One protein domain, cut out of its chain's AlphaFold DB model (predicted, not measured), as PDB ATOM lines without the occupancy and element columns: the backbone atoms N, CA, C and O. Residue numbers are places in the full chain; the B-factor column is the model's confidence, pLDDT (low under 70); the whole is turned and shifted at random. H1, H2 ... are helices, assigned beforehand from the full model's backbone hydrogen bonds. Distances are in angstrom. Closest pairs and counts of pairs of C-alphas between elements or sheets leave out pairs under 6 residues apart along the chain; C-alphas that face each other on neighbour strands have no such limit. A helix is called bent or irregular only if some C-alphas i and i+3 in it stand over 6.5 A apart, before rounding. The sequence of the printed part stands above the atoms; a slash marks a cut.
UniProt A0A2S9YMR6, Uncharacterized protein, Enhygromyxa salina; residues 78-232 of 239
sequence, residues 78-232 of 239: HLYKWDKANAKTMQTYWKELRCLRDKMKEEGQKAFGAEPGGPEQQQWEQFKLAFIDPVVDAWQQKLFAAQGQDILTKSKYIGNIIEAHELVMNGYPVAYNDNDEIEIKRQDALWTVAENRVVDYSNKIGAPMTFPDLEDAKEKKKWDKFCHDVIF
ATOM      1  N   HIS A  78     217.053 164.969 113.376       78.12
ATOM      2  CA  HIS A  78     216.988 163.693 112.657       78.12
ATOM      3  C   HIS A  78     216.503 162.569 113.575       78.12
ATOM      4  O   HIS A  78     215.661 161.773 113.165       78.12
ATOM      5  N   LEU A  79     216.957 162.548 114.832       80.50
ATOM      6  CA  LEU A  79     216.492 161.570 115.814       80.50
ATOM      7  C   LEU A  79     214.987 161.716 116.060       80.50
ATOM      8  O   LEU A  79     214.258 160.731 116.043       80.50
ATOM      9  N   TYR A  80     214.495 162.952 116.196       84.25
ATOM     10  CA  TYR A  80     213.062 163.224 116.364       84.25
ATOM     11  C   TYR A  80     212.239 162.788 115.158       84.25
ATOM     12  O   TYR A  80     211.136 162.271 115.329       84.25
ATOM     13  N   LYS A  81     212.748 162.987 113.937       86.44
ATOM     14  CA  LYS A  81     212.079 162.520 112.715       86.44
ATOM     15  C   LYS A  81     211.981 160.998 112.688       86.44
ATOM     16  O   LYS A  81     210.893 160.485 112.429       86.44
ATOM     17  N   TRP A  82     213.072 160.302 113.002       87.50
ATOM     18  CA  TRP A  82     213.090 158.844 113.036       87.50
ATOM     19  C   TRP A  82     212.184 158.295 114.144       87.50
ATOM     20  O   TRP A  82     211.304 157.479 113.868       87.50
ATOM     21  N   ASP A  83     212.305 158.801 115.376       89.50
ATOM     22  CA  ASP A  83     211.457 158.385 116.502       89.50
ATOM     23  C   ASP A  83     209.976 158.664 116.212       89.50
ATOM     24  O   ASP A  83     209.113 157.860 116.560       89.50
ATOM     25  N   LYS A  84     209.658 159.773 115.530       91.25
ATOM     26  CA  LYS A  84     208.289 160.086 115.104       91.25
ATOM     27  C   LYS A  84     207.775 159.100 114.058       91.25
ATOM     28  O   LYS A  84     206.647 158.628 114.186       91.25
ATOM     29  N   ALA A  85     208.577 158.784 113.040       90.31
ATOM     30  CA  ALA A  85     208.211 157.818 112.004       90.31
ATOM     31  C   ALA A  85     207.975 156.412 112.588       90.31
ATOM     32  O   ALA A  85     207.101 155.683 112.120       90.31
ATOM     33  N   ASN A  86     208.695 156.074 113.661       90.94
ATOM     34  CA  ASN A  86     208.646 154.772 114.326       90.94
ATOM     35  C   ASN A  86     207.809 154.761 115.617       90.94
ATOM     36  O   ASN A  86     207.742 153.740 116.310       90.94
ATOM     37  N   ALA A  87     207.116 155.862 115.930       92.88
ATOM     38  CA  ALA A  87     206.462 156.070 117.221       92.88
ATOM     39  C   ALA A  87     205.464 154.960 117.566       92.88
ATOM     40  O   ALA A  87     205.442 154.486 118.695       92.88
ATOM     41  N   LYS A  88     204.675 154.476 116.599       92.69
ATOM     42  CA  LYS A  88     203.696 153.403 116.839       92.69
ATOM     43  C   LYS A  88     204.349 152.138 117.409       92.69
ATOM     44  O   LYS A  88     203.805 151.526 118.328       92.69
ATOM     45  N   THR A  89     205.502 151.752 116.875       92.19
ATOM     46  CA  THR A  89     206.230 150.559 117.322       92.19
ATOM     47  C   THR A  89     206.864 150.796 118.688       92.19
ATOM     48  O   THR A  89     206.681 149.980 119.583       92.19
ATOM     49  N   MET A  90     207.487 151.959 118.900       92.81
ATOM     50  CA  MET A  90     208.053 152.340 120.205       92.81
ATOM     51  C   MET A  90     207.005 152.372 121.315       92.81
ATOM     52  O   MET A  90     207.207 151.850 122.410       92.81
ATOM     53  N   GLN A  91     205.834 152.926 121.013       94.94
ATOM     54  CA  GLN A  91     204.708 152.941 121.936       94.94
ATOM     55  C   GLN A  91     204.139 151.547 122.185       94.94
ATOM     56  O   GLN A  91     203.601 151.297 123.260       94.94
ATOM     57  N   THR A  92     204.242 150.645 121.206       95.31
ATOM     58  CA  THR A  92     203.871 149.242 121.398       95.31
ATOM     59  C   THR A  92     204.825 148.590 122.389       95.31
ATOM     60  O   THR A  92     204.336 148.063 123.378       95.31
ATOM     61  N   TYR A  93     206.147 148.739 122.240       95.69
ATOM     62  CA  TYR A  93     207.105 148.229 123.233       95.69
ATOM     63  C   TYR A  93     206.835 148.759 124.645       95.69
ATOM     64  O   TYR A  93     206.821 147.985 125.598       95.69
ATOM     65  N   TRP A  94     206.535 150.053 124.793       97.19
ATOM     66  CA  TRP A  94     206.157 150.608 126.097       97.19
ATOM     67  C   TRP A  94     204.901 149.938 126.683       97.19
ATOM     68  O   TRP A  94     204.848 149.602 127.866       97.19
ATOM     69  N   LYS A  95     203.883 149.710 125.847       96.88
ATOM     70  CA  LYS A  95     202.643 149.024 126.237       96.88
ATOM     71  C   LYS A  95     202.882 147.561 126.613       96.88
ATOM     72  O   LYS A  95     202.297 147.092 127.584       96.88
ATOM     73  N   GLU A  96     203.736 146.855 125.881       97.12
ATOM     74  CA  GLU A  96     204.137 145.484 126.215       97.12
ATOM     75  C   GLU A  96     204.837 145.444 127.578       97.12
ATOM     76  O   GLU A  96     204.469 144.642 128.434       97.12
ATOM     77  N   LEU A  97     205.768 146.370 127.830       97.88
ATOM     78  CA  LEU A  97     206.469 146.452 129.110       97.88
ATOM     79  C   LEU A  97     205.519 146.756 130.281       97.88
ATOM     80  O   LEU A  97     205.694 146.197 131.364       97.88
ATOM     81  N   ARG A  98     204.469 147.566 130.069       97.56
ATOM     82  CA  ARG A  98     203.392 147.754 131.064       97.56
ATOM     83  C   ARG A  98     202.722 146.432 131.432       97.56
ATOM     84  O   ARG A  98     202.548 146.167 132.616       97.56
ATOM     85  N   CYS A  99     202.400 145.586 130.450       97.94
ATOM     86  CA  CYS A  99     201.835 144.259 130.713       97.94
ATOM     87  C   CYS A  99     202.786 143.381 131.539       97.94
ATOM     88  O   CYS A  99     202.345 142.693 132.459       97.94
ATOM     89  N   LEU A 100     204.088 143.418 131.232       98.25
ATOM     90  CA  LEU A 100     205.098 142.654 131.969       98.25
ATOM     91  C   LEU A 100     205.234 143.137 133.419       98.25
ATOM     92  O   LEU A 100     205.237 142.321 134.339       98.25
ATOM     93  N   ARG A 101     205.269 144.459 133.631       98.12
ATOM     94  CA  ARG A 101     205.250 145.072 134.966       98.12
ATOM     95  C   ARG A 101     204.013 144.655 135.750       98.12
ATOM     96  O   ARG A 101     204.137 144.220 136.891       98.12
ATOM     97  N   ASP A 102     202.830 144.802 135.157       97.69
ATOM     98  CA  ASP A 102     201.567 144.517 135.840       97.69
ATOM     99  C   ASP A 102     201.514 143.054 136.273       97.69
ATOM    100  O   ASP A 102     201.114 142.770 137.401       97.69
ATOM    101  N   LYS A 103     202.016 142.139 135.434       97.94
ATOM    102  CA  LYS A 103     202.117 140.727 135.796       97.94
ATOM    103  C   LYS A 103     203.121 140.464 136.919       97.94
ATOM    104  O   LYS A 103     202.810 139.708 137.835       97.94
ATOM    105  N   MET A 104     204.293 141.100 136.871       98.19
ATOM    106  CA  MET A 104     205.303 141.009 137.932       98.19
ATOM    107  C   MET A 104     204.741 141.473 139.282       98.19
ATOM    108  O   MET A 104     204.895 140.785 140.288       98.19
ATOM    109  N   LYS A 105     204.032 142.609 139.295       98.06
ATOM    110  CA  LYS A 105     203.386 143.148 140.499       98.06
ATOM    111  C   LYS A 105     202.245 142.268 140.995       98.06
ATOM    112  O   LYS A 105     202.126 142.062 142.198       98.06
ATOM    113  N   GLU A 106     201.411 141.756 140.090       97.38
ATOM    114  CA  GLU A 106     200.295 140.869 140.438       97.38
ATOM    115  C   GLU A 106     200.787 139.632 141.201       97.38
ATOM    116  O   GLU A 106     200.216 139.285 142.231       97.38
ATOM    117  N   GLU A 107     201.842 138.976 140.713       97.31
ATOM    118  CA  GLU A 107     202.394 137.784 141.365       97.31
ATOM    119  C   GLU A 107     203.220 138.127 142.609       97.31
ATOM    120  O   GLU A 107     203.075 137.461 143.633       97.31
ATOM    121  N   GLY A 108     204.011 139.204 142.575       96.56
ATOM    122  CA  GLY A 108     204.780 139.657 143.737       96.56
ATOM    123  C   GLY A 108     203.884 140.014 144.923       96.56
ATOM    124  O   GLY A 108     204.159 139.632 146.059       96.56
ATOM    125  N   GLN A 109     202.741 140.656 144.666       97.06
ATOM    126  CA  GLN A 109     201.780 141.011 145.709       97.06
ATOM    127  C   GLN A 109     201.157 139.789 146.401       97.06
ATOM    128  O   GLN A 109     200.808 139.886 147.576       97.06
ATOM    129  N   LYS A 110     201.017 138.652 145.704       95.38
ATOM    130  CA  LYS A 110     200.497 137.405 146.297       95.38
ATOM    131  C   LYS A 110     201.481 136.784 147.287       95.38
ATOM    132  O   LYS A 110     201.044 136.122 148.221       95.38
ATOM    133  N   ALA A 111     202.780 136.997 147.082       93.38
ATOM    134  CA  ALA A 111     203.835 136.504 147.964       93.38
ATOM    135  C   ALA A 111     204.294 137.527 149.012       93.38
ATOM    136  O   ALA A 111     205.050 137.179 149.913       93.38
ATOM    137  N   PHE A 112     203.822 138.773 148.937       95.00
ATOM    138  CA  PHE A 112     204.174 139.802 149.908       95.00
ATOM    139  C   PHE A 112     203.696 139.424 151.319       95.00
ATOM    140  O   PHE A 112     202.504 139.231 151.564       95.00
ATOM    141  N   GLY A 113     204.636 139.347 152.255       91.94
ATOM    142  CA  GLY A 113     204.420 138.916 153.633       91.94
ATOM    143  C   GLY A 113     204.295 137.400 153.807       91.94
ATOM    144  O   GLY A 113     203.949 136.957 154.904       91.94
ATOM    145  N   ALA A 114     204.551 136.605 152.762       92.06
ATOM    146  CA  ALA A 114     204.534 135.150 152.854       92.06
ATOM    147  C   ALA A 114     205.642 134.629 153.781       92.06
ATOM    148  O   ALA A 114     206.734 135.194 153.876       92.06
ATOM    149  N   GLU A 115     205.368 133.509 154.452       88.69
ATOM    150  CA  GLU A 115     206.367 132.849 155.287       88.69
ATOM    151  C   GLU A 115     207.530 132.331 154.417       88.69
ATOM    152  O   GLU A 115     207.288 131.675 153.394       88.69
ATOM    153  N   PRO A 116     208.799 132.566 154.808       87.50
ATOM    154  CA  PRO A 116     209.945 132.033 154.085       87.50
ATOM    155  C   PRO A 116     209.862 130.511 153.913       87.50
ATOM    156  O   PRO A 116     209.790 129.757 154.881       87.50
ATOM    157  N   GLY A 117     209.889 130.046 152.663       86.88
ATOM    158  CA  GLY A 117     209.768 128.624 152.326       86.88
ATOM    159  C   GLY A 117     208.334 128.081 152.310       86.88
ATOM    160  O   GLY A 117     208.150 126.913 151.960       86.88
ATOM    161  N   GLY A 118     207.333 128.909 152.621       91.56
ATOM    162  CA  GLY A 118     205.918 128.582 152.476       91.56
ATOM    163  C   GLY A 118     205.480 128.425 151.011       91.56
ATOM    164  O   GLY A 118     206.229 128.776 150.090       91.56
ATOM    165  N   PRO A 119     204.270 127.888 150.763       94.94
ATOM    166  CA  PRO A 119     203.756 127.651 149.414       94.94
ATOM    167  C   PRO A 119     203.757 128.900 148.525       94.94
ATOM    168  O   PRO A 119     204.133 128.816 147.358       94.94
ATOM    169  N   GLU A 120     203.383 130.053 149.073       93.31
ATOM    170  CA  GLU A 120     203.301 131.329 148.360       93.31
ATOM    171  C   GLU A 120     204.692 131.826 147.943       93.31
ATOM    172  O   GLU A 120     204.889 132.206 146.788       93.31
ATOM    173  N   GLN A 121     205.693 131.725 148.829       92.44
ATOM    174  CA  GLN A 121     207.077 132.065 148.484       92.44
ATOM    175  C   GLN A 121     207.625 131.121 147.405       92.44
ATOM    176  O   GLN A 121     208.287 131.560 146.469       92.44
ATOM    177  N   GLN A 122     207.337 129.818 147.493       94.44
ATOM    178  CA  GLN A 122     207.770 128.858 146.473       94.44
ATOM    179  C   GLN A 122     207.128 129.136 145.109       94.44
ATOM    180  O   GLN A 122     207.809 129.041 144.086       94.44
ATOM    181  N   GLN A 123     205.840 129.496 145.080       95.81
ATOM    182  CA  GLN A 123     205.150 129.895 143.851       95.81
ATOM    183  C   GLN A 123     205.776 131.146 143.238       95.81
ATOM    184  O   GLN A 123     205.963 131.201 142.026       95.81
ATOM    185  N   TRP A 124     206.155 132.115 144.066       96.06
ATOM    186  CA  TRP A 124     206.844 133.316 143.617       96.06
ATOM    187  C   TRP A 124     208.227 133.035 143.026       96.06
ATOM    188  O   TRP A 124     208.539 133.516 141.935       96.06
ATOM    189  N   GLU A 125     209.036 132.199 143.680       95.31
ATOM    190  CA  GLU A 125     210.330 131.778 143.128       95.31
ATOM    191  C   GLU A 125     210.163 131.047 141.786       95.31
ATOM    192  O   GLU A 125     210.864 131.345 140.816       95.31
ATOM    193  N   GLN A 126     209.188 130.138 141.687       95.75
ATOM    194  CA  GLN A 126     208.880 129.437 140.436       95.75
ATOM    195  C   GLN A 126     208.381 130.385 139.344       95.75
ATOM    196  O   GLN A 126     208.780 130.245 138.186       95.75
ATOM    197  N   PHE A 127     207.535 131.355 139.697       96.69
ATOM    198  CA  PHE A 127     207.057 132.372 138.771       96.69
ATOM    199  C   PHE A 127     208.220 133.186 138.209       96.69
ATOM    200  O   PHE A 127     208.341 133.277 136.990       96.69
ATOM    201  N   LYS A 128     209.109 133.716 139.060       95.94
ATOM    202  CA  LYS A 128     210.278 134.485 138.608       95.94
ATOM    203  C   LYS A 128     211.134 133.687 137.628       95.94
ATOM    204  O   LYS A 128     211.449 134.201 136.560       95.94
ATOM    205  N   LEU A 129     211.435 132.423 137.935       94.06
ATOM    206  CA  LEU A 129     212.194 131.539 137.039       94.06
ATOM    207  C   LEU A 129     211.490 131.313 135.691       94.06
ATOM    208  O   LEU A 129     212.140 131.233 134.652       94.06
ATOM    209  N   ALA A 130     210.160 131.205 135.694       94.06
ATOM    210  CA  ALA A 130     209.369 131.003 134.484       94.06
ATOM    211  C   ALA A 130     209.096 132.299 133.700       94.06
ATOM    212  O   ALA A 130     208.701 132.229 132.534       94.06
ATOM    213  N   PHE A 131     209.275 133.463 134.326       95.31
ATOM    214  CA  PHE A 131     208.852 134.753 133.788       95.31
ATOM    215  C   PHE A 131     210.022 135.671 133.424       95.31
ATOM    216  O   PHE A 131     210.023 136.215 132.324       95.31
ATOM    217  N   ILE A 132     211.028 135.830 134.290       94.00
ATOM    218  CA  ILE A 132     212.130 136.781 134.070       94.00
ATOM    219  C   ILE A 132     212.922 136.398 132.816       94.00
ATOM    220  O   ILE A 132     212.823 137.095 131.810       94.00
ATOM    221  N   ASP A 133     213.623 135.265 132.812       88.50
ATOM    222  CA  ASP A 133     214.426 134.878 131.642       88.50
ATOM    223  C   ASP A 133     213.546 134.493 130.433       88.50
ATOM    224  O   ASP A 133     213.765 134.979 129.319       88.50
ATOM    225  N   PRO A 134     212.503 133.650 130.580       91.31
ATOM    226  CA  PRO A 134     211.782 133.150 129.408       91.31
ATOM    227  C   PRO A 134     210.855 134.176 128.748       91.31
ATOM    228  O   PRO A 134     210.492 133.994 127.581       91.31
ATOM    229  N   VAL A 135     210.435 135.219 129.475       93.62
ATOM    230  CA  VAL A 135     209.456 136.203 128.988       93.62
ATOM    231  C   VAL A 135     210.051 137.605 128.941       93.62
ATOM    232  O   VAL A 135     210.038 138.204 127.867       93.62
ATOM    233  N   VAL A 136     210.578 138.123 130.055       95.06
ATOM    234  CA  VAL A 136     211.073 139.510 130.146       95.06
ATOM    235  C   VAL A 136     212.386 139.687 129.374       95.06
ATOM    236  O   VAL A 136     212.439 140.513 128.461       95.06
ATOM    237  N   ASP A 137     213.399 138.855 129.630       92.62
ATOM    238  CA  ASP A 137     214.669 138.879 128.883       92.62
ATOM    239  C   ASP A 137     214.440 138.545 127.401       92.62
ATOM    240  O   ASP A 137     214.866 139.269 126.502       92.62
ATOM    241  N   ALA A 138     213.649 137.507 127.110       91.25
ATOM    242  CA  ALA A 138     213.296 137.165 125.732       91.25
ATOM    243  C   ALA A 138     212.558 138.302 124.993       91.25
ATOM    244  O   ALA A 138     212.660 138.415 123.767       91.25
ATOM    245  N   TRP A 139     211.783 139.128 125.700       94.25
ATOM    246  CA  TRP A 139     211.174 140.338 125.148       94.25
ATOM    247  C   TRP A 139     212.232 141.411 124.852       94.25
ATOM    248  O   TRP A 139     212.254 141.936 123.734       94.25
ATOM    249  N   GLN A 140     213.164 141.661 125.776       93.31
ATOM    250  CA  GLN A 140     214.266 142.608 125.579       93.31
ATOM    251  C   GLN A 140     215.154 142.197 124.397       93.31
ATOM    252  O   GLN A 140     215.443 143.012 123.521       93.31
ATOM    253  N   GLN A 141     215.515 140.917 124.299       90.56
ATOM    254  CA  GLN A 141     216.302 140.386 123.188       90.56
ATOM    255  C   GLN A 141     215.603 140.578 121.835       90.56
ATOM    256  O   GLN A 141     216.258 140.894 120.841       90.56
ATOM    257  N   LYS A 142     214.270 140.427 121.772       89.00
ATOM    258  CA  LYS A 142     213.497 140.707 120.545       89.00
ATOM    259  C   LYS A 142     213.519 142.187 120.190       89.00
ATOM    260  O   LYS A 142     213.646 142.508 119.011       89.00
ATOM    261  N   LEU A 143     213.397 143.069 121.181       89.81
ATOM    262  CA  LEU A 143     213.532 144.509 120.984       89.81
ATOM    263  C   LEU A 143     214.935 144.833 120.448       89.81
ATOM    264  O   LEU A 143     215.049 145.469 119.404       89.81
ATOM    265  N   PHE A 144     215.998 144.308 121.058       90.00
ATOM    266  CA  PHE A 144     217.375 144.536 120.605       90.00
ATOM    267  C   PHE A 144     217.637 144.008 119.194       90.00
ATOM    268  O   PHE A 144     218.206 144.722 118.366       90.00
ATOM    269  N   ALA A 145     217.162 142.801 118.889       86.50
ATOM    270  CA  ALA A 145     217.286 142.218 117.558       86.50
ATOM    271  C   ALA A 145     216.529 143.021 116.487       86.50
ATOM    272  O   ALA A 145     216.965 143.058 115.341       86.50
ATOM    273  N   ALA A 146     215.411 143.660 116.846       84.88
ATOM    274  CA  ALA A 146     214.577 144.400 115.905       84.88
ATOM    275  C   ALA A 146     215.052 145.835 115.637       84.88
ATOM    276  O   ALA A 146     214.720 146.375 114.586       84.88
ATOM    277  N   GLN A 147     215.757 146.473 116.577       78.94
ATOM    278  CA  GLN A 147     216.072 147.907 116.489       78.94
ATOM    279  C   GLN A 147     217.471 148.216 115.941       78.94
ATOM    280  O   GLN A 147     217.662 149.273 115.348       78.94
ATOM    281  N   GLY A 148     218.439 147.305 116.081       76.50
ATOM    282  CA  GLY A 148     219.826 147.556 115.668       76.50
ATOM    283  C   GLY A 148     220.586 148.495 116.619       76.50
ATOM    284  O   GLY A 148     220.000 149.306 117.333       76.50
ATOM    285  N   GLN A 149     221.916 148.372 116.660       74.75
ATOM    286  CA  GLN A 149     222.766 148.987 117.698       74.75
ATOM    287  C   GLN A 149     222.688 150.523 117.753       74.75
ATOM    288  O   GLN A 149     222.622 151.104 118.839       74.75
ATOM    289  N   ASP A 150     222.637 151.193 116.601       74.31
ATOM    290  CA  ASP A 150     222.583 152.660 116.551       74.31
ATOM    291  C   ASP A 150     221.292 153.216 117.163       74.31
ATOM    292  O   ASP A 150     221.314 154.219 117.875       74.31
ATOM    293  N   ILE A 151     220.161 152.539 116.954       78.25
ATOM    294  CA  ILE A 151     218.881 152.934 117.553       78.25
ATOM    295  C   ILE A 151     218.887 152.706 119.057       78.25
ATOM    296  O   ILE A 151     218.410 153.566 119.802       78.25
ATOM    297  N   LEU A 152     219.441 151.577 119.509       80.06
ATOM    298  CA  LEU A 152     219.501 151.247 120.934       80.06
ATOM    299  C   LEU A 152     220.271 152.291 121.743       80.06
ATOM    300  O   LEU A 152     219.923 152.556 122.889       80.06
ATOM    301  N   THR A 153     221.291 152.898 121.139       78.69
ATOM    302  CA  THR A 153     222.135 153.898 121.802       78.69
ATOM    303  C   THR A 153     221.607 155.325 121.672       78.69
ATOM    304  O   THR A 153     221.916 156.160 122.524       78.69
ATOM    305  N   LYS A 154     220.816 155.627 120.634       82.12
ATOM    306  CA  LYS A 154     220.422 157.007 120.303       82.12
ATOM    307  C   LYS A 154     218.950 157.328 120.569       82.12
ATOM    308  O   LYS A 154     218.651 158.475 120.892       82.12
ATOM    309  N   SER A 155     218.025 156.371 120.460       85.81
ATOM    310  CA  SER A 155     216.587 156.645 120.624       85.81
ATOM    311  C   SER A 155     216.231 157.019 122.063       85.81
ATOM    312  O   SER A 155     216.477 156.265 123.010       85.81
ATOM    313  N   LYS A 156     215.553 158.165 122.227       86.50
ATOM    314  CA  LYS A 156     215.043 158.592 123.540       86.50
ATOM    315  C   LYS A 156     213.923 157.672 124.032       86.50
ATOM    316  O   LYS A 156     213.770 157.514 125.241       86.50
ATOM    317  N   TYR A 157     213.159 157.036 123.137       89.50
ATOM    318  CA  TYR A 157     212.194 156.007 123.541       89.50
ATOM    319  C   TYR A 157     212.900 154.810 124.164       89.50
ATOM    320  O   TYR A 157     212.556 154.416 125.277       89.50
ATOM    321  N   ILE A 158     213.893 154.261 123.462       90.44
ATOM    322  CA  ILE A 158     214.587 153.046 123.892       90.44
ATOM    323  C   ILE A 158     215.302 153.258 125.224       90.44
ATOM    324  O   ILE A 158     215.173 152.410 126.102       90.44
ATOM    325  N   GLY A 159     215.961 154.403 125.426       90.50
ATOM    326  CA  GLY A 159     216.599 154.715 126.708       90.50
ATOM    327  C   GLY A 159     215.629 154.633 127.894       90.50
ATOM    328  O   GLY A 159     215.909 153.944 128.872       90.50
ATOM    329  N   ASN A 160     214.449 155.256 127.783       93.44
ATOM    330  CA  ASN A 160     213.431 155.191 128.840       93.44
ATOM    331  C   ASN A 160     212.818 153.783 128.986       93.44
ATOM    332  O   ASN A 160     212.478 153.373 130.094       93.44
ATOM    333  N   ILE A 161     212.666 153.040 127.883       95.12
ATOM    334  CA  ILE A 161     212.176 151.653 127.903       95.12
ATOM    335  C   ILE A 161     213.150 150.745 128.663       95.12
ATOM    336  O   ILE A 161     212.707 149.948 129.484       95.12
ATOM    337  N   ILE A 162     214.458 150.870 128.421       94.12
ATOM    338  CA  ILE A 162     215.484 150.071 129.105       94.12
ATOM    339  C   ILE A 162     215.541 150.435 130.597       94.12
ATOM    340  O   ILE A 162     215.585 149.541 131.433       94.12
ATOM    341  N   GLU A 163     215.451 151.722 130.949       94.06
ATOM    342  CA  GLU A 163     215.381 152.153 132.356       94.06
ATOM    343  C   GLU A 163     214.175 151.530 133.082       94.06
ATOM    344  O   GLU A 163     214.314 150.992 134.177       94.06
ATOM    345  N   ALA A 164     212.993 151.543 132.456       97.31
ATOM    346  CA  ALA A 164     211.793 150.929 133.024       97.31
ATOM    347  C   ALA A 164     211.858 149.390 133.049       97.31
ATOM    348  O   ALA A 164     211.279 148.762 133.936       97.31
ATOM    349  N   HIS A 165     212.561 148.780 132.091       97.56
ATOM    350  CA  HIS A 165     212.774 147.336 132.027       97.56
ATOM    351  C   HIS A 165     213.539 146.823 133.247       97.56
ATOM    352  O   HIS A 165     213.134 145.817 133.827       97.56
ATOM    353  N   GLU A 166     214.565 147.546 133.697       96.94
ATOM    354  CA  GLU A 166     215.324 147.177 134.899       96.94
ATOM    355  C   GLU A 166     214.453 147.110 136.157       96.94
ATOM    356  O   GLU A 166     214.667 146.264 137.029       96.94
ATOM    357  N   LEU A 167     213.411 147.940 136.239       98.06
ATOM    358  CA  LEU A 167     212.454 147.868 137.343       98.06
ATOM    359  C   LEU A 167     211.704 146.529 137.321       98.06
ATOM    360  O   LEU A 167     211.513 145.916 138.364       98.06
ATOM    361  N   VAL A 168     211.297 146.050 136.143       98.06
ATOM    362  CA  VAL A 168     210.571 144.775 135.986       98.06
ATOM    363  C   VAL A 168     211.489 143.575 136.189       98.06
ATOM    364  O   VAL A 168     211.088 142.614 136.840       98.06
ATOM    365  N   MET A 169     212.706 143.630 135.648       96.06
ATOM    366  CA  MET A 169     213.659 142.523 135.697       96.06
ATOM    367  C   MET A 169     214.295 142.352 137.079       96.06
ATOM    368  O   MET A 169     214.513 141.224 137.510       96.06
ATOM    369  N   ASN A 170     214.569 143.460 137.775       95.69
ATOM    370  CA  ASN A 170     215.370 143.466 138.998       95.69
ATOM    371  C   ASN A 170     214.672 144.189 140.159       95.69
ATOM    372  O   ASN A 170     214.566 143.634 141.251       95.69
ATOM    373  N   GLY A 171     214.153 145.397 139.925       97.00
ATOM    374  CA  GLY A 171     213.591 146.256 140.976       97.00
ATOM    375  C   GLY A 171     212.433 145.624 141.759       97.00
ATOM    376  O   GLY A 171     212.548 145.387 142.960       97.00
ATOM    377  N   TYR A 172     211.317 145.327 141.085       98.06
ATOM    378  CA  TYR A 172     210.153 144.698 141.714       98.06
ATOM    379  C   TYR A 172     210.479 143.311 142.289       98.06
ATOM    380  O   TYR A 172     210.098 143.072 143.434       98.06
ATOM    381  N   PRO A 173     211.187 142.404 141.578       96.75
ATOM    382  CA  PRO A 173     211.543 141.101 142.131       96.75
ATOM    383  C   PRO A 173     212.241 141.154 143.489       96.75
ATOM    384  O   PRO A 173     211.872 140.405 144.393       96.75
ATOM    385  N   VAL A 174     213.227 142.045 143.635       95.75
ATOM    386  CA  VAL A 174     213.973 142.229 144.887       95.75
ATOM    387  C   VAL A 174     213.073 142.826 145.966       95.75
ATOM    388  O   VAL A 174     212.988 142.276 147.060       95.75
ATOM    389  N   ALA A 175     212.325 143.883 145.645       96.69
ATOM    390  CA  ALA A 175     211.459 144.550 146.614       96.69
ATOM    391  C   ALA A 175     210.378 143.614 147.193       96.69
ATOM    392  O   ALA A 175     210.114 143.630 148.396       96.69
ATOM    393  N   TYR A 176     209.782 142.756 146.354       96.81
ATOM    394  CA  TYR A 176     208.823 141.744 146.807       96.81
ATOM    395  C   TYR A 176     209.488 140.601 147.582       96.81
ATOM    396  O   TYR A 176     208.910 140.137 148.559       96.81
ATOM    397  N   ASN A 177     210.700 140.177 147.203       93.81
ATOM    398  CA  ASN A 177     211.470 139.185 147.964       93.81
ATOM    399  C   ASN A 177     211.740 139.626 149.404       93.81
ATOM    400  O   ASN A 177     211.635 138.821 150.330       93.81
ATOM    401  N   ASP A 178     212.084 140.898 149.572       94.00
ATOM    402  CA  ASP A 178     212.481 141.457 150.862       94.00
ATOM    403  C   ASP A 178     211.275 141.921 151.694       94.00
ATOM    404  O   ASP A 178     211.435 142.361 152.833       94.00
ATOM    405  N   ASN A 179     210.055 141.798 151.152       94.00
ATOM    406  CA  ASN A 179     208.826 142.336 151.734       94.00
ATOM    407  C   ASN A 179     208.938 143.838 152.067       94.00
ATOM    408  O   ASN A 179     208.359 144.320 153.044       94.00
ATOM    409  N   ASP A 180     209.683 144.586 151.249       96.38
ATOM    410  CA  ASP A 180     209.969 145.999 151.481       96.38
ATOM    411  C   ASP A 180     208.927 146.888 150.785       96.38
ATOM    412  O   ASP A 180     209.023 147.229 149.605       96.38
ATOM    413  N   GLU A 181     207.906 147.296 151.543       96.56
ATOM    414  CA  GLU A 181     206.852 148.189 151.050       96.56
ATOM    415  C   GLU A 181     207.390 149.565 150.610       96.56
ATOM    416  O   GLU A 181     206.832 150.196 149.705       96.56
ATOM    417  N   ILE A 182     208.464 150.056 151.240       97.56
ATOM    418  CA  ILE A 182     209.069 151.348 150.891       97.56
ATOM    419  C   ILE A 182     209.762 151.223 149.539       97.56
ATOM    420  O   ILE A 182     209.576 152.086 148.675       97.56
ATOM    421  N   GLU A 183     210.507 150.142 149.329       97.38
ATOM    422  CA  GLU A 183     211.169 149.892 148.055       97.38
ATOM    423  C   GLU A 183     210.142 149.639 146.941       97.38
ATOM    424  O   GLU A 183     210.271 150.235 145.875       97.38
ATOM    425  N   ILE A 184     209.045 148.908 147.184       98.00
ATOM    426  CA  ILE A 184     207.948 148.763 146.200       98.00
ATOM    427  C   ILE A 184     207.403 150.139 145.776       98.00
ATOM    428  O   ILE A 184     207.277 150.422 144.581       98.00
ATOM    429  N   LYS A 185     207.133 151.035 146.737       98.00
ATOM    430  CA  LYS A 185     206.669 152.407 146.447       98.00
ATOM    431  C   LYS A 185     207.702 153.212 145.664       98.00
ATOM    432  O   LYS A 185     207.337 154.022 144.809       98.00
ATOM    433  N   ARG A 186     208.990 153.000 145.933       97.75
ATOM    434  CA  ARG A 186     210.074 153.625 145.173       97.75
ATOM    435  C   ARG A 186     210.103 153.120 143.731       97.75
ATOM    436  O   ARG A 186     210.223 153.946 142.828       97.75
ATOM    437  N   GLN A 187     209.956 151.816 143.503       97.75
ATOM    438  CA  GLN A 187     209.886 151.237 142.156       97.75
ATOM    439  C   GLN A 187     208.682 151.790 141.371       97.75
ATOM    440  O   GLN A 187     208.823 152.166 140.205       97.75
ATOM    441  N   ASP A 188     207.532 151.969 142.030       97.94
ATOM    442  CA  ASP A 188     206.350 152.617 141.439       97.94
ATOM    443  C   ASP A 188     206.595 154.094 141.078       97.94
ATOM    444  O   ASP A 188     206.172 154.574 140.018       97.94
ATOM    445  N   ALA A 189     207.315 154.827 141.929       97.94
ATOM    446  CA  ALA A 189     207.693 156.209 141.652       97.94
ATOM    447  C   ALA A 189     208.672 156.308 140.468       97.94
ATOM    448  O   ALA A 189     208.476 157.142 139.582       97.94
ATOM    449  N   LEU A 190     209.689 155.440 140.413       97.50
ATOM    450  CA  LEU A 190     210.635 155.367 139.294       97.50
ATOM    451  C   LEU A 190     209.926 155.023 137.983       97.50
ATOM    452  O   LEU A 190     210.168 155.675 136.965       97.50
ATOM    453  N   TRP A 191     208.982 154.079 138.022       97.94
ATOM    454  CA  TRP A 191     208.142 153.779 136.868       97.94
ATOM    455  C   TRP A 191     207.378 155.018 136.398       97.94
ATOM    456  O   TRP A 191     207.374 155.334 135.211       97.94
ATOM    457  N   THR A 192     206.734 155.731 137.323       97.31
ATOM    458  CA  THR A 192     205.953 156.936 137.006       97.31
ATOM    459  C   THR A 192     206.825 158.008 136.352       97.31
ATOM    460  O   THR A 192     206.406 158.652 135.391       97.31
ATOM    461  N   VAL A 193     208.064 158.176 136.822       96.50
ATOM    462  CA  VAL A 193     209.034 159.089 136.202       96.50
ATOM    463  C   VAL A 193     209.356 158.662 134.769       96.50
ATOM    464  O   VAL A 193     209.312 159.505 133.870       96.50
ATOM    465  N   ALA A 194     209.638 157.379 134.532       96.06
ATOM    466  CA  ALA A 194     209.901 156.865 133.188       96.06
ATOM    467  C   ALA A 194     208.675 157.016 132.264       96.06
ATOM    468  O   ALA A 194     208.810 157.471 131.128       96.06
ATOM    469  N   GLU A 195     207.470 156.731 132.765       96.06
ATOM    470  CA  GLU A 195     206.220 156.898 132.017       96.06
ATOM    471  C   GLU A 195     205.990 158.350 131.604       96.06
ATOM    472  O   GLU A 195     205.726 158.622 130.432       96.06
ATOM    473  N   ASN A 196     206.178 159.292 132.529       96.31
ATOM    474  CA  ASN A 196     206.066 160.715 132.229       96.31
ATOM    475  C   ASN A 196     207.086 161.145 131.169       96.31
ATOM    476  O   ASN A 196     206.724 161.852 130.232       96.31
ATOM    477  N   ARG A 197     208.339 160.670 131.245       95.25
ATOM    478  CA  ARG A 197     209.362 160.961 130.221       95.25
ATOM    479  C   ARG A 197     208.948 160.453 128.841       95.25
ATOM    480  O   ARG A 197     209.104 161.181 127.860       95.25
ATOM    481  N   VAL A 198     208.404 159.239 128.758       95.12
ATOM    482  CA  VAL A 198     207.933 158.645 127.498       95.12
ATOM    483  C   VAL A 198     206.733 159.405 126.938       95.12
ATOM    484  O   VAL A 198     206.723 159.736 125.751       95.12
ATOM    485  N   VAL A 199     205.743 159.723 127.775       95.69
ATOM    486  CA  VAL A 199     204.541 160.471 127.374       95.69
ATOM    487  C   VAL A 199     204.902 161.890 126.931       95.69
ATOM    488  O   VAL A 199     204.499 162.317 125.848       95.69
ATOM    489  N   ASP A 200     205.721 162.601 127.705       94.69
ATOM    490  CA  ASP A 200     206.177 163.951 127.368       94.69
ATOM    491  C   ASP A 200     206.982 163.965 126.072       94.69
ATOM    492  O   ASP A 200     206.797 164.849 125.231       94.69
ATOM    493  N   TYR A 201     207.878 162.994 125.887       93.62
ATOM    494  CA  TYR A 201     208.657 162.886 124.660       93.62
ATOM    495  C   TYR A 201     207.767 162.606 123.447       93.62
ATOM    496  O   TYR A 201     207.872 163.290 122.427       93.62
ATOM    497  N   SER A 202     206.838 161.665 123.592       94.81
ATOM    498  CA  SER A 202     205.834 161.314 122.591       94.81
ATOM    499  C   SER A 202     204.999 162.526 122.147       94.81
ATOM    500  O   SER A 202     204.807 162.769 120.949       94.81
ATOM    501  N   ASN A 203     204.594 163.366 123.103       94.19
ATOM    502  CA  ASN A 203     203.915 164.633 122.831       94.19
ATOM    503  C   ASN A 203     204.827 165.633 122.099       94.19
ATOM    504  O   ASN A 203     204.408 166.222 121.101       94.19
ATOM    505  N   LYS A 204     206.084 165.792 122.537       91.44
ATOM    506  CA  LYS A 204     207.062 166.726 121.937       91.44
ATOM    507  C   LYS A 204     207.363 166.423 120.470       91.44
ATOM    508  O   LYS A 204     207.496 167.352 119.678       91.44
ATOM    509  N   ILE A 205     207.439 165.149 120.086       91.88
ATOM    510  CA  ILE A 205     207.663 164.755 118.683       91.88
ATOM    511  C   ILE A 205     206.369 164.776 117.844       91.88
ATOM    512  O   ILE A 205     206.392 164.542 116.631       91.88
ATOM    513  N   GLY A 206     205.226 165.104 118.454       92.62
ATOM    514  CA  GLY A 206     203.927 165.185 117.788       92.62
ATOM    515  C   GLY A 206     203.372 163.818 117.396       92.62
ATOM    516  O   GLY A 206     202.814 163.682 116.307       92.62
ATOM    517  N   ALA A 207     203.567 162.812 118.248       94.62
ATOM    518  CA  ALA A 207     203.019 161.473 118.085       94.62
ATOM    519  C   ALA A 207     202.374 161.000 119.399       94.62
ATOM    520  O   ALA A 207     202.788 159.970 119.900       94.62
ATOM    521  N   PRO A 208     201.397 161.726 119.976       94.81
ATOM    522  CA  PRO A 208     200.916 161.507 121.344       94.81
ATOM    523  C   PRO A 208     200.548 160.045 121.629       94.81
ATOM    524  O   PRO A 208     199.899 159.377 120.819       94.81
ATOM    525  N   MET A 209     200.959 159.552 122.799       92.38
ATOM    526  CA  MET A 209     200.664 158.191 123.242       92.38
ATOM    527  C   MET A 209     199.278 158.142 123.886       92.38
ATOM    528  O   MET A 209     198.948 158.970 124.730       92.38
ATOM    529  N   THR A 210     198.484 157.136 123.524       89.12
ATOM    530  CA  THR A 210     197.204 156.841 124.177       89.12
ATOM    531  C   THR A 210     197.277 155.528 124.943       89.12
ATOM    532  O   THR A 210     197.872 154.546 124.474       89.12
ATOM    533  N   PHE A 211     196.642 155.506 126.108       90.50
ATOM    534  CA  PHE A 211     196.448 154.316 126.930       90.50
ATOM    535  C   PHE A 211     194.989 153.864 126.840       90.50
ATOM    536  O   PHE A 211     194.127 154.712 126.613       90.50
ATOM    537  N   PRO A 212     194.714 152.553 126.959       89.88
ATOM    538  CA  PRO A 212     193.339 152.068 126.996       89.88
ATOM    539  C   PRO A 212     192.619 152.590 128.241       89.88
ATOM    540  O   PRO A 212     193.220 152.660 129.318       89.88
ATOM    541  N   ASP A 213     191.336 152.894 128.096       91.00
ATOM    542  CA  ASP A 213     190.445 153.082 129.233       91.00
ATOM    543  C   ASP A 213     190.110 151.707 129.827       91.00
ATOM    544  O   ASP A 213     189.473 150.867 129.190       91.00
ATOM    545  N   LEU A 214     190.598 151.442 131.038       90.56
ATOM    546  CA  LEU A 214     190.396 150.155 131.702       90.56
ATOM    547  C   LEU A 214     189.017 150.038 132.369       90.56
ATOM    548  O   LEU A 214     188.634 148.924 132.732       90.56
ATOM    549  N   GLU A 215     188.268 151.139 132.472       94.12
ATOM    550  CA  GLU A 215     186.876 151.147 132.937       94.12
ATOM    551  C   GLU A 215     185.899 150.801 131.798       94.12
ATOM    552  O   GLU A 215     184.812 150.265 132.037       94.12
ATOM    553  N   ASP A 216     186.293 151.019 130.537       96.56
ATOM    554  CA  ASP A 216     185.542 150.532 129.381       96.56
ATOM    555  C   ASP A 216     185.778 149.028 129.167       96.56
ATOM    556  O   ASP A 216     186.876 148.557 128.857       96.56
ATOM    557  N   ALA A 217     184.706 148.238 129.260       95.88
ATOM    558  CA  ALA A 217     184.788 146.780 129.177       95.88
ATOM    559  C   ALA A 217     185.368 146.262 127.843       95.88
ATOM    560  O   ALA A 217     185.974 145.184 127.794       95.88
ATOM    561  N   LYS A 218     185.178 146.992 126.736       96.06
ATOM    562  CA  LYS A 218     185.660 146.583 125.411       96.06
ATOM    563  C   LYS A 218     187.147 146.879 125.262       96.06
ATOM    564  O   LYS A 218     187.870 146.041 124.712       96.06
ATOM    565  N   GLU A 219     187.599 148.040 125.713       95.50
ATOM    566  CA  GLU A 219     189.012 148.408 125.745       95.50
ATOM    567  C   GLU A 219     189.788 147.537 126.722       95.50
ATOM    568  O   GLU A 219     190.787 146.940 126.312       95.50
ATOM    569  N   LYS A 220     189.260 147.318 127.928       95.19
ATOM    570  CA  LYS A 220     189.825 146.365 128.885       95.19
ATOM    571  C   LYS A 220     189.993 144.973 128.282       95.19
ATOM    572  O   LYS A 220     191.087 144.423 128.314       95.19
ATOM    573  N   LYS A 221     188.962 144.414 127.637       96.12
ATOM    574  CA  LYS A 221     189.066 143.085 127.006       96.12
ATOM    575  C   LYS A 221     190.142 143.024 125.915       96.12
ATOM    576  O   LYS A 221     190.794 141.992 125.748       96.12
ATOM    577  N   LYS A 222     190.317 144.099 125.138       96.06
ATOM    578  CA  LYS A 222     191.394 144.182 124.137       96.06
ATOM    579  C   LYS A 222     192.763 144.264 124.800       96.06
ATOM    580  O   LYS A 222     193.682 143.608 124.321       96.06
ATOM    581  N   TRP A 223     192.881 145.049 125.867       96.19
ATOM    582  CA  TRP A 223     194.110 145.192 126.633       96.19
ATOM    583  C   TRP A 223     194.513 143.882 127.304       96.19
ATOM    584  O   TRP A 223     195.637 143.433 127.123       96.19
ATOM    585  N   ASP A 224     193.575 143.201 127.960       95.88
ATOM    586  CA  ASP A 224     193.809 141.905 128.598       95.88
ATOM    587  C   ASP A 224     194.273 140.863 127.570       95.88
ATOM    588  O   ASP A 224     195.222 140.119 127.815       95.88
ATOM    589  N   LYS A 225     193.657 140.844 126.378       96.25
ATOM    590  CA  LYS A 225     194.109 139.981 125.278       96.25
ATOM    591  C   LYS A 225     195.519 140.346 124.813       96.25
ATOM    592  O   LYS A 225     196.337 139.457 124.614       96.25
ATOM    593  N   PHE A 226     195.794 141.634 124.636       96.06
ATOM    594  CA  PHE A 226     197.115 142.114 124.248       96.06
ATOM    595  C   PHE A 226     198.179 141.695 125.273       96.06
ATOM    596  O   PHE A 226     199.168 141.079 124.892       96.06
ATOM    597  N   CYS A 227     197.945 141.920 126.567       96.69
ATOM    598  CA  CYS A 227     198.863 141.500 127.622       96.69
ATOM    599  C   CYS A 227     199.025 139.979 127.692       96.69
ATOM    600  O   CYS A 227     200.139 139.495 127.882       96.69
ATOM    601  N   HIS A 228     197.951 139.214 127.482       96.12
ATOM    602  CA  HIS A 228     198.040 137.760 127.393       96.12
ATOM    603  C   HIS A 228     198.966 137.322 126.250       96.12
ATOM    604  O   HIS A 228     199.812 136.457 126.453       96.12
ATOM    605  N   ASP A 229     198.844 137.924 125.066       94.44
ATOM    606  CA  ASP A 229     199.687 137.595 123.910       94.44
ATOM    607  C   ASP A 229     201.163 137.999 124.127       94.44
ATOM    608  O   ASP A 229     202.062 137.349 123.589       94.44
ATOM    609  N   VAL A 230     201.424 139.031 124.938       94.69
ATOM    610  CA  VAL A 230     202.779 139.443 125.355       94.69
ATOM    611  C   VAL A 230     203.393 138.439 126.331       94.69
ATOM    612  O   VAL A 230     204.535 138.024 126.142       94.69
ATOM    613  N   ILE A 231     202.638 138.034 127.354       94.75
ATOM    614  CA  ILE A 231     203.103 137.118 128.409       94.75
ATOM    615  C   ILE A 231     203.235 135.685 127.878       94.75
ATOM    616  O   ILE A 231     204.166 134.963 128.230       94.75
ATOM    617  N   PHE A 232     202.316 135.275 127.005       90.50
ATOM    618  CA  PHE A 232     202.247 133.935 126.429       90.50
ATOM    619  C   PHE A 232     202.363 134.006 124.903       90.50
ATOM    620  O   PHE A 232     201.397 133.715 124.187       90.50
TER     621      PHE A 232
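Overview. This is residues 78 to 232 of the 239 residues of an uncharacterized protein of Enhygromyxa salina (UniProt A0A2S9YMR6). Four long pieces of helix, H2, arm H3b of the bent H3, H5 and H6, form an up-and-down bundle, each running against the one before. The short H1 and H4 sit at one end, and H7, reached from H6 by a long link, stands crosswise on H2. The printed part has 155 residues, with seven named helices, H1 to H7 in chain order, and no named strand: all helix. It is compact, with a radius of gyration of the C-alphas of 16.5 A, and spans 54 by 37 by 29 A.

Along the chain. H1, residues 78 to 85, begins at C-alpha 78 (216.988, 163.693, 112.657). H2, residues 87 to 111, is 36.5 A long. H3, residues 119 to 147, was assigned as one helix by its hydrogen bonds but is bent: C-alphas 130 and 133 are 7.0 A apart. Its arms are H3a, residues 119 to 130, and H3b, residues 133 to 147. H4 is residues 149 to 154. H5, residues 156 to 177, 31.4 A, is irregular: C-alphas 169 and 172 are 7.3 A apart. H6, residues 181 to 204, is 34.5 A. H7, residues 217 to 231, 20.7 A, ends at C-alpha 231 (203.103, 137.118, 128.409).

Arrangement. H1 is close to but not clearly touching H5 (C-alphas of Asp 83 and Tyr 157, 7.5 A). H2 and H3a form a helical hairpin, touching at Ala 111 and Glu 120, whose C-alphas, the closest, are 5.2 A apart. H2 touches H5, the same way at a shallow tilt of 6 degrees; the closest C-alphas, of Arg 101 and Val 168, are 5.4 A apart. H3b and H5 only just touch, with 3 pairs of C-alphas within 8 A. H4 and H5 touch only at the corner. H5 and H6 form a hairpin, with the closest C-alphas, of Ala 175 and Ile 184, 5.5 A apart. H7 touches H2, about perpendicular at 84 degrees. Every O i to N i+4 pair is within hydrogen-bond range in H1, H3a, H4, H6 and H7, against 20 of 21 in H2, 9 of 11 in H3b and 15 of 18 in H5.

Size, cuts and confidence. The C-alphas farthest apart, of His 78 and Gly 118, are 54.2 A apart. The printed part has no cut, the link from H6 to H7 is long, and no printed residue is under 70 in pLDDT.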